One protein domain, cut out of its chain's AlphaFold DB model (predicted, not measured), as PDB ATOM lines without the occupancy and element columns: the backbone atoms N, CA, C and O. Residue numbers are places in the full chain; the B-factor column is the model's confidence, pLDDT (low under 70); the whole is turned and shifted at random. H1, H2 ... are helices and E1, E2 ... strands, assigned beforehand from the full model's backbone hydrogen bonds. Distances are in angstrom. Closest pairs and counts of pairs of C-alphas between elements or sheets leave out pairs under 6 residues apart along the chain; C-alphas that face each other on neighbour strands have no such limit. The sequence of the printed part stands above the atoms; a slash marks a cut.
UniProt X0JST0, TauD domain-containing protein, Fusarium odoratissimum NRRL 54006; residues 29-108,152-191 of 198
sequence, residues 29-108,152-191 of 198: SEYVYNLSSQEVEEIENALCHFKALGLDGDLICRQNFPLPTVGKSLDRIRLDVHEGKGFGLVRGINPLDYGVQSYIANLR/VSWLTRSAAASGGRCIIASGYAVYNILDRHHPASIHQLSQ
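AT A GLANCE: This is residues 29 to 108 and 152 to 191 of the 198 residues of the protein "TauD domain-containing protein" of Fusarium odoratissimum NRRL 54006 (UniProt X0JST0). The model has two lobes: a larger one, where H1 and H2 start near each other and run off as an L, with the short strand pair E1 E2 beside H2 and little H3 packed on H2, and a small distant head of H4 and H5. A thin link leads to the head, and its residues 159 to 167 stick out. The printed part has 120 residues, with five named helices and two parallel strands in the order E1 H1 H2 E2 H3 H4 H5; it is mostly helix, with under half of the residues in named elements. It is loose, with a radius of gyration of the C-alphas of 18.3 A, and elongated, spanning 58 by 33 by 24 A.

HOW THE PARTS SIT: E1, residues 32 to 34, and E2, residues 89 to 91, are parallel neighbours at 22 degrees, with N 33 and O 89 within hydrogen-bond range at 2.8 A. H2, residues 70 to 82, is near both strands. With H1, residues 37 to 52, they form a strand-helix-strand unit, two parallel strands joined through H1 and H2 by a right-handed crossover. H1 and H2 only just touch, with 3 pairs of C-alphas within 8 A, about perpendicular at 88 degrees; the closest C-alphas, of Glu 39 and Val 70, are 6.0 A apart. H3, residues 100 to 103, touches H2, the closest C-alphas being those of Leu 74 and Tyr 103, 5.9 A. H4, residues 171 to 181, touches H5, residues 183 to 189, at a steep tilt of 47 degrees, opposite ways; the closest C-alphas, of Asp 179 and Ile 186, are 6.4 A apart. H4 and H5 are apart from the other named elements. Every O i to N i+4 pair is within hydrogen-bond range in H1, H2 and H4, and 2 of 3 in H5; H3 is too short for one.

IN THESE COORDINATES: E1 begins at C-alpha 32 (75.975, -87.436, -5.684). H1 is 22.7 A long, H2 18.3 A, H4 15.4 A and H5 10.2 A, ending at C-alpha 189 (67.318, -112.150, -25.898).

THE WHOLE: The farthest C-alphas, of Ala 52 and Ala 184, are 57.6 A apart. Residues 109 to 151 are not printed; C-alphas 108 and 152 are 9.7 A apart across the cut. The link from H1 to H2 is long, 17 residues. No printed residue has a pLDDT under 70.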
ATOM      1  N   SER A  29      80.923 -86.428  -7.058       92.44
ATOM      2  CA  SER A  29      80.205 -85.188  -7.389       92.44
ATOM      3  C   SER A  29      79.463 -85.230  -8.732       92.44
ATOM      4  O   SER A  29      78.616 -84.381  -8.981       92.44
ATOM      5  N   GLU A  30      79.761 -86.198  -9.603       92.81
ATOM      6  CA  GLU A  30      79.078 -86.391 -10.887       92.81
ATOM      7  C   GLU A  30      77.693 -87.051 -10.744       92.81
ATOM      8  O   GLU A  30      76.844 -86.949 -11.637       92.81
ATOM      9  N   TYR A  31      77.449 -87.745  -9.629       93.44
ATOM     10  CA  TYR A  31      76.205 -88.482  -9.386       93.44
ATOM     11  C   TYR A  31      75.648 -88.342  -7.966       93.44
ATOM     12  O   TYR A  31      74.545 -88.828  -7.700       93.44
ATOM     13  N   VAL A  32      76.374 -87.677  -7.067       96.88
ATOM     14  CA  VAL A  32      75.975 -87.436  -5.684       96.88
ATOM     15  C   VAL A  32      75.581 -85.984  -5.482       96.88
ATOM     16  O   VAL A  32      76.390 -85.071  -5.638       96.88
ATOM     17  N   TYR A  33      74.347 -85.791  -5.033       97.62
ATOM     18  CA  TYR A  33      73.853 -84.538  -4.499       97.62
ATOM     19  C   TYR A  33      73.952 -84.545  -2.972       97.62
ATOM     20  O   TYR A  33      73.274 -85.327  -2.306       97.62
ATOM     21  N   ASN A  34      74.813 -83.692  -2.415       98.06
ATOM     22  CA  ASN A  34      74.943 -83.535  -0.967       98.06
ATOM     23  C   ASN A  34      74.030 -82.401  -0.506       98.06
ATOM     24  O   ASN A  34      74.233 -81.258  -0.914       98.06
ATOM     25  N   LEU A  35      73.054 -82.723   0.339       98.19
ATOM     26  CA  LEU A  35      72.178 -81.732   0.951       98.19
ATOM     27  C   LEU A  35      72.967 -80.869   1.935       98.19
ATOM     28  O   LEU A  35      73.734 -81.374   2.759       98.19
ATOM     29  N   SER A  36      72.748 -79.564   1.862       98.19
ATOM     30  CA  SER A  36      73.159 -78.627   2.907       98.19
ATOM     31  C   SER A  36      72.244 -78.720   4.131       98.19
ATOM     32  O   SER A  36      71.137 -79.252   4.064       98.19
ATOM     33  N   SER A  37      72.675 -78.162   5.265       97.81
ATOM     34  CA  SER A  37      71.858 -78.137   6.486       97.81
ATOM     35  C   SER A  37      70.525 -77.407   6.291       97.81
ATOM     36  O   SER A  37      69.514 -77.853   6.820       97.81
ATOM     37  N   GLN A  38      70.505 -76.335   5.493       98.19
ATOM     38  CA  GLN A  38      69.282 -75.592   5.174       98.19
ATOM     39  C   GLN A  38      68.308 -76.425   4.333       98.19
ATOM     40  O   GLN A  38      67.097 -76.334   4.492       98.19
ATOM     41  N   GLU A  39      68.835 -77.250   3.432       98.12
ATOM     42  CA  GLU A  39      68.015 -78.131   2.605       98.12
ATOM     43  C   GLU A  39      67.453 -79.314   3.389       98.12
ATOM     44  O   GLU A  39      66.329 -79.735   3.129       98.12
ATOM     45  N   VAL A  40      68.204 -79.833   4.363       98.12
ATOM     46  CA  VAL A  40      67.677 -80.822   5.314       98.12
ATOM     47  C   VAL A  40      66.528 -80.212   6.117       98.12
ATOM     48  O   VAL A  40      65.451 -80.799   6.164       98.12
ATOM     49  N   GLU A  41      66.706 -79.001   6.652       98.06
ATOM     50  CA  GLU A  41      65.650 -78.279   7.375       98.06
ATOM     51  C   GLU A  41      64.405 -78.038   6.495       98.06
ATOM     52  O   GLU A  41      63.271 -78.167   6.956       98.06
ATOM     53  N   GLU A  42      64.580 -77.736   5.203       98.44
ATOM     54  CA  GLU A  42      63.467 -77.614   4.251       98.44
ATOM     55  C   GLU A  42      62.678 -78.926   4.107       98.44
ATOM     56  O   GLU A  42      61.444 -78.901   4.114       98.44
ATOM     57  N   ILE A  43      63.362 -80.073   4.014       98.44
ATOM     58  CA  ILE A  43      62.719 -81.395   3.922       98.44
ATOM     59  C   ILE A  43      61.958 -81.724   5.212       98.44
ATOM     60  O   ILE A  43      60.807 -82.165   5.145       98.44
ATOM     61  N   GLU A  44      62.557 -81.467   6.376       97.94
ATOM     62  CA  GLU A  44      61.924 -81.689   7.681       97.94
ATOM     63  C   GLU A  44      60.657 -80.830   7.831       97.94
ATOM     64  O   GLU A  44      59.599 -81.317   8.243       97.94
ATOM     65  N   ASN A  45      60.721 -79.565   7.410       98.25
ATOM     66  CA  ASN A  45      59.578 -78.653   7.399       98.25
ATOM     67  C   ASN A  45      58.465 -79.116   6.445       98.25
ATOM     68  O   ASN A  45      57.286 -79.079   6.813       98.25
ATOM     69  N   ALA A  46      58.811 -79.593   5.247       98.44
ATOM     70  CA  ALA A  46      57.849 -80.151   4.296       98.44
ATOM     71  C   ALA A  46      57.152 -81.403   4.854       98.44
ATOM     72  O   ALA A  46      55.940 -81.568   4.693       98.44
ATOM     73  N   LEU A  47      57.890 -82.250   5.577       98.00
ATOM     74  CA  LEU A  47      57.338 -83.419   6.250       98.00
ATOM     75  C   LEU A  47      56.398 -83.044   7.398       98.00
ATOM     76  O   LEU A  47      55.315 -83.623   7.513       98.00
ATOM     77  N   CYS A  48      56.781 -82.075   8.230       98.00
ATOM     78  CA  CYS A  48      55.918 -81.534   9.279       98.00
ATOM     79  C   CYS A  48      54.623 -80.960   8.693       98.00
ATOM     80  O   CYS A  48      53.538 -81.260   9.196       98.00
ATOM     81  N   HIS A  49      54.725 -80.199   7.600       98.25
ATOM     82  CA  HIS A  49      53.572 -79.674   6.880       98.25
ATOM     83  C   HIS A  49      52.652 -80.796   6.382       98.25
ATOM     84  O   HIS A  49      51.465 -80.784   6.697       98.25
ATOM     85  N   PHE A  50      53.193 -81.792   5.673       98.31
ATOM     86  CA  PHE A  50      52.407 -82.914   5.155       98.31
ATOM     87  C   PHE A  50      51.692 -83.685   6.272       98.31
ATOM     88  O   PHE A  50      50.495 -83.954   6.177       98.31
ATOM     89  N   LYS A  51      52.395 -83.987   7.372       97.38
ATOM     90  CA  LYS A  51      51.808 -84.670   8.537       97.38
ATOM     91  C   LYS A  51      50.656 -83.876   9.158       97.38
ATOM     92  O   LYS A  51      49.669 -84.478   9.573       97.38
ATOM     93  N   ALA A  52      50.746 -82.546   9.192       98.31
ATOM     94  CA  ALA A  52      49.683 -81.688   9.711       98.31
ATOM     95  C   ALA A  52      48.396 -81.721   8.862       98.31
ATOM     96  O   ALA A  52      47.332 -81.375   9.372       98.31
ATOM     97  N   LEU A  53      48.465 -82.161   7.600       98.12
ATOM     98  CA  LEU A  53      47.287 -82.333   6.742       98.12
ATOM     99  C   LEU A  53      46.463 -83.579   7.100       98.12
ATOM    100  O   LEU A  53      45.322 -83.687   6.657       98.12
ATOM    101  N   GLY A  54      47.026 -84.524   7.866       97.38
ATOM    102  CA  GLY A  54      46.344 -85.767   8.246       97.38
ATOM    103  C   GLY A  54      46.021 -86.692   7.068       97.38
ATOM    104  O   GLY A  54      45.118 -87.516   7.178       97.38
ATOM    105  N   LEU A  55      46.720 -86.530   5.940       95.50
ATOM    106  CA  LEU A  55      46.566 -87.371   4.755       95.50
ATOM    107  C   LEU A  55      47.350 -88.679   4.902       95.50
ATOM    108  O   LEU A  55      48.411 -88.714   5.532       95.50
ATOM    109  N   ASP A  56      46.857 -89.725   4.245       91.25
ATOM    110  CA  ASP A  56      47.586 -90.983   4.126       91.25
ATOM    111  C   ASP A  56      48.872 -90.797   3.308       91.25
ATOM    112  O   ASP A  56      48.949 -89.991   2.376       91.25
ATOM    113  N   GLY A  57      49.924 -91.532   3.677       88.12
ATOM    114  CA  GLY A  57      51.266 -91.346   3.114       88.12
ATOM    115  C   GLY A  57      51.376 -91.634   1.613       88.12
ATOM    116  O   GLY A  57      52.279 -91.115   0.960       88.12
ATOM    117  N   ASP A  58      50.469 -92.428   1.051       87.75
ATOM    118  CA  ASP A  58      50.366 -92.697  -0.386       87.75
ATOM    119  C   ASP A  58      49.832 -91.494  -1.183       87.75
ATOM    120  O   ASP A  58      50.103 -91.392  -2.380       87.75
ATOM    121  N   LEU A  59      49.171 -90.538  -0.520       91.69
ATOM    122  CA  LEU A  59      48.676 -89.292  -1.115       91.69
ATOM    123  C   LEU A  59      49.740 -88.189  -1.200       91.69
ATOM    124  O   LEU A  59      49.443 -87.060  -1.605       91.69
ATOM    125  N   ILE A  60      50.983 -88.480  -0.816       94.12
ATOM    126  CA  ILE A  60      52.081 -87.518  -0.888       94.12
ATOM    127  C   ILE A  60      52.391 -87.124  -2.338       94.12
ATOM    128  O   ILE A  60      52.630 -87.960  -3.211       94.12
ATOM    129  N   CYS A  61      52.423 -85.824  -2.599       95.12
ATOM    130  CA  CYS A  61      52.676 -85.239  -3.907       95.12
ATOM    131  C   CYS A  61      53.421 -83.906  -3.766       95.12
ATOM    132  O   CYS A  61      53.606 -83.378  -2.673       95.12
ATOM    133  N   ARG A  62      53.874 -83.329  -4.883       96.19
ATOM    134  CA  ARG A  62      54.630 -82.063  -4.851       96.19
ATOM    135  C   ARG A  62      53.816 -80.900  -4.268       96.19
ATOM    136  O   ARG A  62      54.394 -79.986  -3.695       96.19
ATOM    137  N   GLN A  63      52.490 -80.929  -4.412       96.62
ATOM    138  CA  GLN A  63      51.597 -79.867  -3.944       96.62
ATOM    139  C   GLN A  63      51.446 -79.855  -2.417       96.62
ATOM    140  O   GLN A  63      51.341 -78.779  -1.839       96.62
ATOM    141  N   ASN A  64      51.441 -81.026  -1.775       97.25
ATOM    142  CA  ASN A  64      51.288 -81.166  -0.322       97.25
ATOM    143  C   ASN A  64      52.610 -81.488   0.408       97.25
ATOM    144  O   ASN A  64      52.611 -81.649   1.626       97.25
ATOM    145  N   PHE A  65      53.729 -81.536  -0.322       98.06
ATOM    146  CA  PHE A  65      55.092 -81.673   0.194       98.06
ATOM    147  C   PHE A  65      56.012 -80.632  -0.481       98.06
ATOM    148  O   PHE A  65      56.749 -80.961  -1.420       98.06
ATOM    149  N   PRO A  66      55.921 -79.348  -0.094       98.00
ATOM    150  CA  PRO A  66      56.576 -78.259  -0.813       98.00
ATOM    151  C   PRO A  66      58.087 -78.210  -0.544       98.00
ATOM    152  O   PRO A  66      58.510 -78.069   0.596       98.00
ATOM    153  N   LEU A  67      58.891 -78.254  -1.610       98.31
ATOM    154  CA  LEU A  67      60.351 -78.105  -1.581       98.31
ATOM    155  C   LEU A  67      60.795 -76.985  -2.548       98.31
ATOM    156  O   LEU A  67      61.222 -77.274  -3.673       98.31
ATOM    157  N   PRO A  68      60.632 -75.696  -2.193       97.19
ATOM    158  CA  PRO A  68      60.916 -74.573  -3.093       97.19
ATOM    159  C   PRO A  68      62.384 -74.464  -3.541       97.19
ATOM    160  O   PRO A  68      62.647 -73.956  -4.641       97.19
ATOM    161  N   THR A  69      63.335 -74.929  -2.726       97.12
ATOM    162  CA  THR A  69      64.767 -74.934  -3.060       97.12
ATOM    163  C   THR A  69      65.186 -76.326  -3.495       97.12
ATOM    164  O   THR A  69      65.627 -76.504  -4.634       97.12
ATOM    165  N   VAL A  70      64.971 -77.322  -2.629       98.19
ATOM    166  CA  VAL A  70      65.440 -78.700  -2.839       98.19
ATOM    167  C   VAL A  70      64.771 -79.318  -4.063       98.19
ATOM    168  O   VAL A  70      65.416 -80.032  -4.831       98.19
ATOM    169  N   GLY A  71      63.503 -78.982  -4.319       98.00
ATOM    170  CA  GLY A  71      62.749 -79.473  -5.468       98.00
ATOM    171  C   GLY A  71      63.424 -79.177  -6.808       98.00
ATOM    172  O   GLY A  71      63.405 -80.028  -7.693       98.00
ATOM    173  N   LYS A  72      64.110 -78.033  -6.944       97.25
ATOM    174  CA  LYS A  72      64.841 -77.671  -8.174       97.25
ATOM    175  C   LYS A  72      66.053 -78.570  -8.406       97.25
ATOM    176  O   LYS A  72      66.363 -78.918  -9.544       97.25
ATOM    177  N   SER A  73      66.746 -78.942  -7.335       97.25
ATOM    178  CA  SER A  73      67.863 -79.884  -7.405       97.25
ATOM    179  C   SER A  73      67.366 -81.301  -7.672       97.25
ATOM    180  O   SER A  73      67.928 -81.998  -8.515       97.25
ATOM    181  N   LEU A  74      66.257 -81.701  -7.045       98.06
ATOM    182  CA  LEU A  74      65.606 -82.983  -7.313       98.06
ATOM    183  C   LEU A  74      65.083 -83.082  -8.750       98.06
ATOM    184  O   LEU A  74      65.138 -84.162  -9.322       98.06
ATOM    185  N   ASP A  75      64.653 -81.982  -9.374       97.88
ATOM    186  CA  ASP A  75      64.276 -81.972 -10.793       97.88
ATOM    187  C   ASP A  75      65.466 -82.290 -11.713       97.88
ATOM    188  O   ASP A  75      65.297 -82.986 -12.713       97.88
ATOM    189  N   ARG A  76      66.683 -81.858 -11.360       96.94
ATOM    190  CA  ARG A  76      67.897 -82.247 -12.101       96.94
ATOM    191  C   ARG A  76      68.186 -83.736 -11.940       96.94
ATOM    192  O   ARG A  76      68.476 -84.404 -12.923       96.94
ATOM    193  N   ILE A  77      68.039 -84.259 -10.723       97.75
ATOM    194  CA  ILE A  77      68.209 -85.693 -10.446       97.75
ATOM    195  C   ILE A  77      67.142 -86.514 -11.173       97.75
ATOM    196  O   ILE A  77      67.450 -87.554 -11.743       97.75
ATOM    197  N   ARG A  78      65.897 -86.034 -11.221       97.88
ATOM    198  CA  ARG A  78      64.827 -86.632 -12.024       97.88
ATOM    199  C   ARG A  78      65.250 -86.724 -13.490       97.88
ATOM    200  O   ARG A  78      65.142 -87.799 -14.066       97.88
ATOM    201  N   LEU A  79      65.746 -85.641 -14.088       97.81
ATOM    202  CA  LEU A  79      66.222 -85.674 -15.475       97.81
ATOM    203  C   LEU A  79      67.394 -86.650 -15.649       97.81
ATOM    204  O   LEU A  79      67.394 -87.428 -16.596       97.81
ATOM    205  N   ASP A  80      68.342 -86.689 -14.711       97.19
ATOM    206  CA  ASP A  80      69.437 -87.665 -14.734       97.19
ATOM    207  C   ASP A  80      68.942 -89.118 -14.710       97.19
ATOM    208  O   ASP A  80      69.509 -89.964 -15.402       97.19
ATOM    209  N   VAL A  81      67.907 -89.410 -13.920       97.62
ATOM    210  CA  VAL A  81      67.323 -90.752 -13.785       97.62
ATOM    211  C   VAL A  81      66.522 -91.150 -15.025       97.62
ATOM    212  O   VAL A  81      66.675 -92.270 -15.496       97.62
ATOM    213  N   HIS A  82      65.688 -90.258 -15.566       96.88
ATOM    214  CA  HIS A  82      64.784 -90.586 -16.679       96.88
ATOM    215  C   HIS A  82      65.436 -90.447 -18.062       96.88
ATOM    216  O   HIS A  82      65.149 -91.230 -18.961       96.88
ATOM    217  N   GLU A  83      66.291 -89.443 -18.246       96.62
ATOM    218  CA  GLU A  83      66.804 -89.026 -19.563       96.62
ATOM    219  C   GLU A  83      68.342 -89.026 -19.628       96.62
ATOM    220  O   GLU A  83      68.934 -89.011 -20.709       96.62
ATOM    221  N   GLY A  84      69.002 -89.030 -18.469       96.81
ATOM    222  CA  GLY A  84      70.448 -88.936 -18.340       96.81
ATOM    223  C   GLY A  84      71.131 -90.284 -18.112       96.81
ATOM    224  O   GLY A  84      70.951 -91.257 -18.843       96.81
ATOM    225  N   LYS A  85      71.992 -90.317 -17.094       96.38
ATOM    226  CA  LYS A  85      72.813 -91.483 -16.735       96.38
ATOM    227  C   LYS A  85      72.011 -92.664 -16.169       96.38
ATOM    228  O   LYS A  85      72.576 -93.745 -16.036       96.38
ATOM    229  N   GLY A  86      70.732 -92.491 -15.843       96.88
ATOM    230  CA  GLY A  86      69.858 -93.558 -15.346       96.88
ATOM    231  C   GLY A  86      69.912 -93.777 -13.833       96.88
ATOM    232  O   GLY A  86      69.327 -94.731 -13.334       96.88
ATOM    233  N   PHE A  87      70.625 -92.930 -13.082       97.06
ATOM    234  CA  PHE A  87      70.701 -93.019 -11.622       97.06
ATOM    235  C   PHE A  87      71.095 -91.682 -10.985       97.06
ATOM    236  O   PHE A  87      71.658 -90.801 -11.636       97.06
ATOM    237  N   GLY A  88      70.849 -91.556  -9.683       95.88
ATOM    238  CA  GLY A  88      71.324 -90.449  -8.859       95.88
ATOM    239  C   GLY A  88      71.338 -90.832  -7.382       95.88
ATOM    240  O   GLY A  88      70.594 -91.717  -6.961       95.88
ATOM    241  N   LEU A  89      72.195 -90.178  -6.598       96.56
ATOM    242  CA  LEU A  89      72.321 -90.406  -5.161       96.56
ATOM    243  C   LEU A  89      72.146 -89.085  -4.411       96.56
ATOM    244  O   LEU A  89      72.879 -88.134  -4.658       96.56
ATOM    245  N   VAL A  90      71.209 -89.035  -3.467       97.44
ATOM    246  CA  VAL A  90      71.062 -87.907  -2.536       97.44
ATOM    247  C   VAL A  90      71.640 -88.312  -1.185       97.44
ATOM    248  O   VAL A  90      71.274 -89.352  -0.640       97.44
ATOM    249  N   ARG A  91      72.543 -87.498  -0.635       96.88
ATOM    250  CA  ARG A  91      73.144 -87.697   0.691       96.88
ATOM    251  C   ARG A  91      72.731 -86.591   1.649       96.88
ATOM    252  O   ARG A  91      72.582 -85.444   1.246       96.88
ATOM    253  N   GLY A  92      72.591 -86.957   2.922       95.81
ATOM    254  CA  GLY A  92      72.201 -86.046   4.001       95.81
ATOM    255  C   GLY A  92      70.721 -86.114   4.389       95.81
ATOM    256  O   GLY A  92      70.336 -85.443   5.336       95.81
ATOM    257  N   ILE A  93      69.905 -86.934   3.714       94.88
ATOM    258  CA  ILE A  93      68.500 -87.149   4.101       94.88
ATOM    259  C   ILE A  93      68.459 -87.794   5.491       94.88
ATOM    260  O   ILE A  93      69.127 -88.807   5.724       94.88
ATOM    261  N   ASN A  94      67.657 -87.235   6.399       93.75
ATOM    262  CA  ASN A  94      67.405 -87.840   7.698       93.75
ATOM    263  C   ASN A  94      66.682 -89.192   7.499       93.75
ATOM    264  O   ASN A  94      65.675 -89.240   6.794       93.75
ATOM    265  N   PRO A  95      67.136 -90.307   8.104       88.38
ATOM    266  CA  PRO A  95      66.533 -91.634   7.927       88.38
ATOM    267  C   PRO A  95      65.034 -91.760   8.241       88.38
ATOM    268  O   PRO A  95      64.442 -92.801   7.947       88.38
ATOM    269  N   LEU A  96      64.455 -90.770   8.922       87.38
ATOM    270  CA  LEU A  96      63.033 -90.708   9.262       87.38
ATOM    271  C   LEU A  96      62.203 -89.911   8.246       87.38
ATOM    272  O   LEU A  96      60.970 -89.971   8.303       87.38
ATOM    273  N   ASP A  97      62.854 -89.209   7.321       90.06
ATOM    274  CA  ASP A  97      62.191 -88.371   6.336       90.06
ATOM    275  C   ASP A  97      61.768 -89.163   5.099       90.06
ATOM    276  O   ASP A  97      62.486 -90.018   4.576       90.06
ATOM    277  N   TYR A  98      60.573 -88.844   4.605       90.62
ATOM    278  CA  TYR A  98      59.988 -89.387   3.382       90.62
ATOM    279  C   TYR A  98      59.261 -88.275   2.621       90.62
ATOM    280  O   TYR A  98      58.946 -87.236   3.187       90.62
ATOM    281  N   GLY A  99      58.988 -88.486   1.332       93.44
ATOM    282  CA  GLY A  99      58.267 -87.539   0.470       93.44
ATOM    283  C   GLY A  99      59.098 -86.966  -0.670       93.44
ATOM    284  O   GLY A  99      58.557 -86.651  -1.730       93.44
ATOM    285  N   VAL A 100      60.423 -86.941  -0.513       95.75
ATOM    286  CA  VAL A 100      61.394 -86.518  -1.537       95.75
ATOM    287  C   VAL A 100      61.191 -87.259  -2.867       95.75
ATOM    288  O   VAL A 100      61.298 -86.663  -3.939       95.75
ATOM    289  N   GLN A 101      60.802 -88.537  -2.828       93.62
ATOM    290  CA  GLN A 101      60.550 -89.354  -4.017       93.62
ATOM    291  C   GLN A 101      59.418 -88.810  -4.914       93.62
ATOM    292  O   GLN A 101      59.387 -89.110  -6.106       93.62
ATOM    293  N   SER A 102      58.534 -87.939  -4.399       95.25
ATOM    294  CA  SER A 102      57.500 -87.204  -5.171       95.25
ATOM    295  C   SER A 102      58.064 -86.238  -6.194       95.25
ATOM    296  O   SER A 102      57.365 -85.832  -7.124       95.25
ATOM    297  N   TYR A 103      59.344 -85.907  -6.065       97.50
ATOM    298  CA  TYR A 103      60.053 -85.102  -7.041       97.50
ATOM    299  C   TYR A 103      60.755 -85.948  -8.106       97.50
ATOM    300  O   TYR A 103      61.059 -85.421  -9.169       97.50
ATOM    301  N   ILE A 104      60.927 -87.254  -7.898       96.81
ATOM    302  CA  ILE A 104      61.568 -88.142  -8.879       96.81
ATOM    303  C   ILE A 104      60.528 -88.847  -9.756       96.81
ATOM    304  O   ILE A 104      60.659 -88.864 -10.981       96.81
ATOM    305  N   ALA A 105      59.467 -89.378  -9.143       94.25
ATOM    306  CA  ALA A 105      58.393 -90.086  -9.833       94.25
ATOM    307  C   ALA A 105      57.008 -89.716  -9.276       94.25
ATOM    308  O   ALA A 105      56.830 -89.418  -8.088       94.25
ATOM    309  N   ASN A 106      56.005 -89.743 -10.151       89.50
ATOM    310  CA  ASN A 106      54.623 -89.373  -9.837       89.50
ATOM    311  C   ASN A 106      53.840 -90.498  -9.147       89.50
ATOM    312  O   ASN A 106      52.929 -90.209  -8.378       89.50
ATOM    313  N   LEU A 107      54.211 -91.759  -9.358       90.38
ATOM    314  CA  LEU A 107      53.557 -92.924  -8.759       90.38
ATOM    315  C   LEU A 107      54.524 -93.699  -7.865       90.38
ATOM    316  O   LEU A 107      55.741 -93.565  -7.980       90.38
ATOM    317  N   ARG A 108      53.966 -94.494  -6.952       89.25
ATOM    318  CA  ARG A 108      54.711 -95.462  -6.145       89.25
ATOM    319  C   ARG A 108      54.167 -96.847  -6.467       89.25
ATOM    320  O   ARG A 108      52.961 -96.996  -6.655       89.25
ATOM    321  N   VAL A 152      63.516 -97.992  -9.296       94.12
ATOM    322  CA  VAL A 152      63.753 -98.508  -7.948       94.12
ATOM    323  C   VAL A 152      64.523 -97.470  -7.131       94.12
ATOM    324  O   VAL A 152      65.492 -96.874  -7.601       94.12
ATOM    325  N   SER A 153      64.090 -97.233  -5.896       93.38
ATOM    326  CA  SER A 153      64.762 -96.323  -4.964       93.38
ATOM    327  C   SER A 153      64.752 -96.903  -3.558       93.38
ATOM    328  O   SER A 153      63.777 -97.542  -3.166       93.38
ATOM    329  N   TRP A 154      65.795 -96.632  -2.781       93.56
ATOM    330  CA  TRP A 154      65.874 -97.024  -1.377       93.56
ATOM    331  C   TRP A 154      66.499 -95.911  -0.537       93.56
ATOM    332  O   TRP A 154      67.311 -95.123  -1.020       93.56
ATOM    333  N   LEU A 155      66.129 -95.875   0.742       94.06
ATOM    334  CA  LEU A 155      66.719 -94.998   1.750       94.06
ATOM    335  C   LEU A 155      67.536 -95.843   2.725       94.06
ATOM    336  O   LEU A 155      67.003 -96.711   3.421       94.06
ATOM    337  N   THR A 156      68.837 -95.582   2.801       93.12
ATOM    338  CA  THR A 156      69.715 -96.269   3.749       93.12
ATOM    339  C   THR A 156      69.564 -95.655   5.138       93.12
ATOM    340  O   THR A 156      70.060 -94.563   5.396       93.12
ATOM    341  N   ARG A 157      68.907 -96.380   6.055       91.75
ATOM    342  CA  ARG A 157      68.773 -95.964   7.465       91.75
ATOM    343  C   ARG A 157      70.002 -96.297   8.313       91.75
ATOM    344  O   ARG A 157      70.319 -95.572   9.246       91.75
ATOM    345  N   SER A 158      70.672 -97.400   7.994       90.12
ATOM    346  CA  SER A 158      71.928 -97.827   8.610       90.12
ATOM    347  C   SER A 158      72.742 -98.597   7.581       90.12
ATOM    348  O   SER A 158      72.190 -99.426   6.855       90.12
ATOM    349  N   ALA A 159      74.045 -98.337   7.521       89.88
ATOM    350  CA  ALA A 159      74.958 -99.124   6.702       89.88
ATOM    351  C   ALA A 159      75.258-100.473   7.374       89.88
ATOM    352  O   ALA A 159      75.237-100.585   8.603       89.88
ATOM    353  N   ALA A 160      75.554-101.492   6.568       89.62
ATOM    354  CA  ALA A 160      76.080-102.752   7.075       89.62
ATOM    355  C   ALA A 160      77.501-102.547   7.629       89.62
ATOM    356  O   ALA A 160      78.274-101.760   7.083       89.62
ATOM    357  N   ALA A 161      77.865-103.284   8.683       90.75
ATOM    358  CA  ALA A 161      79.219-103.239   9.244       90.75
ATOM    359  C   ALA A 161      80.287-103.720   8.240       90.75
ATOM    360  O   ALA A 161      81.422-103.249   8.249       90.75
ATOM    361  N   SER A 162      79.917-104.653   7.362       90.81
ATOM    362  CA  SER A 162      80.717-105.127   6.236       90.81
ATOM    363  C   SER A 162      79.801-105.603   5.103       90.81
ATOM    364  O   SER A 162      78.644-105.959   5.332       90.81
ATOM    365  N   GLY A 163      80.300-105.593   3.864       88.75
ATOM    366  CA  GLY A 163      79.492-105.937   2.689       88.75
ATOM    367  C   GLY A 163      78.494-104.834   2.320       88.75
ATOM    368  O   GLY A 163      78.837-103.655   2.367       88.75
ATOM    369  N   GLY A 164      77.285-105.214   1.890       85.38
ATOM    370  CA  GLY A 164      76.206-104.266   1.566       85.38
ATOM    371  C   GLY A 164      76.493-103.348   0.373       85.38
ATOM    372  O   GLY A 164      75.929-102.259   0.281       85.38
ATOM    373  N   ARG A 165      77.401-103.752  -0.524       89.50
ATOM    374  CA  ARG A 165      77.730-102.974  -1.722       89.50
ATOM    375  C   ARG A 165      76.551-103.009  -2.688       89.50
ATOM    376  O   ARG A 165      76.054-104.083  -3.007       89.50
ATOM    377  N   CYS A 166      76.161-101.842  -3.186       89.81
ATOM    378  CA  CYS A 166      75.253-101.734  -4.317       89.81
ATOM    379  C   CYS A 166      76.083-101.544  -5.588       89.81
ATOM    380  O   CYS A 166      76.925-100.647  -5.649       89.81
ATOM    381  N   ILE A 167      75.869-102.410  -6.576       92.44
ATOM    382  CA  ILE A 167      76.538-102.352  -7.874       92.44
ATOM    383  C   ILE A 167      75.462-102.127  -8.927       92.44
ATOM    384  O   ILE A 167      74.469-102.848  -8.967       92.44
ATOM    385  N   ILE A 168      75.680-101.136  -9.783       94.75
ATOM    386  CA  ILE A 168      74.807-100.826 -10.913       94.75
ATOM    387  C   ILE A 168      75.575-100.994 -12.221       94.75
ATOM    388  O   ILE A 168      76.785-100.768 -12.281       94.75
ATOM    389  N   ALA A 169      74.865-101.382 -13.274       96.12
ATOM    390  CA  ALA A 169      75.409-101.516 -14.616       96.12
ATOM    391  C   ALA A 169      74.447-100.889 -15.629       96.12
ATOM    392  O   ALA A 169      73.231-101.009 -15.503       96.12
ATOM    393  N   SER A 170      74.996-100.236 -16.651       97.62
ATOM    394  CA  SER A 170      74.200 -99.703 -17.753       97.62
ATOM    395  C   SER A 170      73.713-100.832 -18.664       97.62
ATOM    396  O   SER A 170      74.514-101.486 -19.336       97.62
ATOM    397  N   GLY A 171      72.392-101.009 -18.758       96.12
ATOM    398  CA  GLY A 171      71.781-101.921 -19.730       96.12
ATOM    399  C   GLY A 171      72.124-101.556 -21.180       96.12
ATOM    400  O   GLY A 171      72.354-102.441 -22.000       96.12
ATOM    401  N   TYR A 172      72.260-100.260 -21.490       96.94
ATOM    402  CA  TYR A 172      72.677 -99.793 -22.815       96.94
ATOM    403  C   TYR A 172      74.133-100.148 -23.136       96.94
ATOM    404  O   TYR A 172      74.439-100.551 -24.255       96.94
ATOM    405  N   ALA A 173      75.040-100.050 -22.161       97.44
ATOM    406  CA  ALA A 173      76.423-100.472 -22.359       97.44
ATOM    407  C   ALA A 173      76.530-101.994 -22.522       97.44
ATOM    408  O   ALA A 173      77.256-102.460 -23.399       97.44
ATOM    409  N   VAL A 174      75.769-102.769 -21.737       96.62
ATOM    410  CA  VAL A 174      75.670-104.230 -21.902       96.62
ATOM    411  C   VAL A 174      75.158-104.578 -23.299       96.62
ATOM    412  O   VAL A 174      75.756-105.418 -23.968       96.62
ATOM    413  N   TYR A 175      74.116-103.892 -23.773       96.88
ATOM    414  CA  TYR A 175      73.617-104.038 -25.137       96.88
ATOM    415  C   TYR A 175      74.717-103.777 -26.179       96.88
ATOM    416  O   TYR A 175      74.959-104.632 -27.024       96.88
ATOM    417  N   ASN A 176      75.436-102.653 -26.085       96.94
ATOM    418  CA  ASN A 176      76.499-102.301 -27.036       96.94
ATOM    419  C   ASN A 176      77.639-103.336 -27.059       96.94
ATOM    420  O   ASN A 176      78.209-103.617 -28.114       96.94
ATOM    421  N   ILE A 177      77.986-103.911 -25.901       95.88
ATOM    422  CA  ILE A 177      78.982-104.988 -25.799       95.88
ATOM    423  C   ILE A 177      78.462-106.259 -26.481       95.88
ATOM    424  O   ILE A 177      79.196-106.888 -27.248       95.88
ATOM    425  N   LEU A 178      77.208-106.636 -26.219       95.88
ATOM    426  CA  LEU A 178      76.589-107.817 -26.816       95.88
ATOM    427  C   LEU A 178      76.442-107.678 -28.329       95.88
ATOM    428  O   LEU A 178      76.799-108.610 -29.033       95.88
ATOM    429  N   ASP A 179      75.989-106.536 -28.843       94.69
ATOM    430  CA  ASP A 179      75.864-106.319 -30.288       94.69
ATOM    431  C   ASP A 179      77.229-106.419 -30.993       94.69
ATOM    432  O   ASP A 179      77.371-107.103 -32.006       94.69
ATOM    433  N   ARG A 180      78.280-105.843 -30.389       94.38
ATOM    434  CA  ARG A 180      79.642-105.877 -30.943       94.38
ATOM    435  C   ARG A 180      80.268-107.272 -30.954       94.38
ATOM    436  O   ARG A 180      80.956-107.620 -31.912       94.38
ATOM    437  N   HIS A 181      80.120-108.034 -29.872       95.75
ATOM    438  CA  HIS A 181      80.875-109.280 -29.671       95.75
ATOM    439  C   HIS A 181      80.036-110.548 -29.868       95.75
ATOM    440  O   HIS A 181      80.579-111.603 -30.194       95.75
ATOM    441  N   HIS A 182      78.719-110.454 -29.693       94.56
ATOM    442  CA  HIS A 182      77.774-111.570 -29.720       94.56
ATOM    443  C   HIS A 182      76.409-111.162 -30.328       94.56
ATOM    444  O   HIS A 182      75.378-111.356 -29.680       94.56
ATOM    445  N   PRO A 183      76.343-110.636 -31.566       90.81
ATOM    446  CA  PRO A 183      75.108-110.071 -32.134       90.81
ATOM    447  C   PRO A 183      73.936-111.067 -32.194       90.81
ATOM    448  O   PRO A 183      72.776-110.694 -32.028       90.81
ATOM    449  N   ALA A 184      74.214-112.368 -32.345       91.94
ATOM    450  CA  ALA A 184      73.188-113.413 -32.273       91.94
ATOM    451  C   ALA A 184      72.467-113.459 -30.908       91.94
ATOM    452  O   ALA A 184      71.280-113.785 -30.848       91.94
ATOM    453  N   SER A 185      73.151-113.091 -29.818       93.38
ATOM    454  CA  SER A 185      72.565-113.011 -28.479       93.38
ATOM    455  C   SER A 185      71.490-111.933 -28.391       93.38
ATOM    456  O   SER A 185      70.486-112.166 -27.730       93.38
ATOM    457  N   ILE A 186      71.640-110.796 -29.086       93.56
ATOM    458  CA  ILE A 186      70.611-109.742 -29.119       93.56
ATOM    459  C   ILE A 186      69.307-110.291 -29.704       93.56
ATOM    460  O   ILE A 186      68.246-110.164 -29.093       93.56
ATOM    461  N   HIS A 187      69.396-110.987 -30.840       90.88
ATOM    462  CA  HIS A 187      68.238-111.616 -31.474       90.88
ATOM    463  C   HIS A 187      67.574-112.674 -30.592       90.88
ATOM    464  O   HIS A 187      66.351-112.799 -30.613       90.88
ATOM    465  N   GLN A 188      68.360-113.446 -29.839       92.88
ATOM    466  CA  GLN A 188      67.836-114.470 -28.939       92.88
ATOM    467  C   GLN A 188      67.176-113.850 -27.700       92.88
ATOM    468  O   GLN A 188      66.065-114.231 -27.336       92.88
ATOM    469  N   LEU A 189      67.826-112.864 -27.073       92.31
ATOM    470  CA  LEU A 189      67.318-112.150 -25.898       92.31
ATOM    471  C   LEU A 189      66.044-111.355 -26.210       92.31
ATOM    472  O   LEU A 189      65.189-111.227 -25.343       92.31
ATOM    473  N   SER A 190      65.852-110.911 -27.455       91.50
ATOM    474  CA  SER A 190      64.624-110.228 -27.871       91.50
ATOM    475  C   SER A 190      63.427-111.155 -28.113       91.50
ATOM    476  O   SER A 190      62.332-110.667 -28.396       91.50
ATOM    477  N   GLN A 191      63.611-112.481 -28.118       93.06
ATOM    478  CA  GLN A 191      62.503-113.406 -28.368       93.06
ATOM    479  C   GLN A 191      61.559-113.458 -27.159       93.06
ATOM    480  O   GLN A 191      62.033-113.544 -26.028       93.06
TER     481      GLN A 191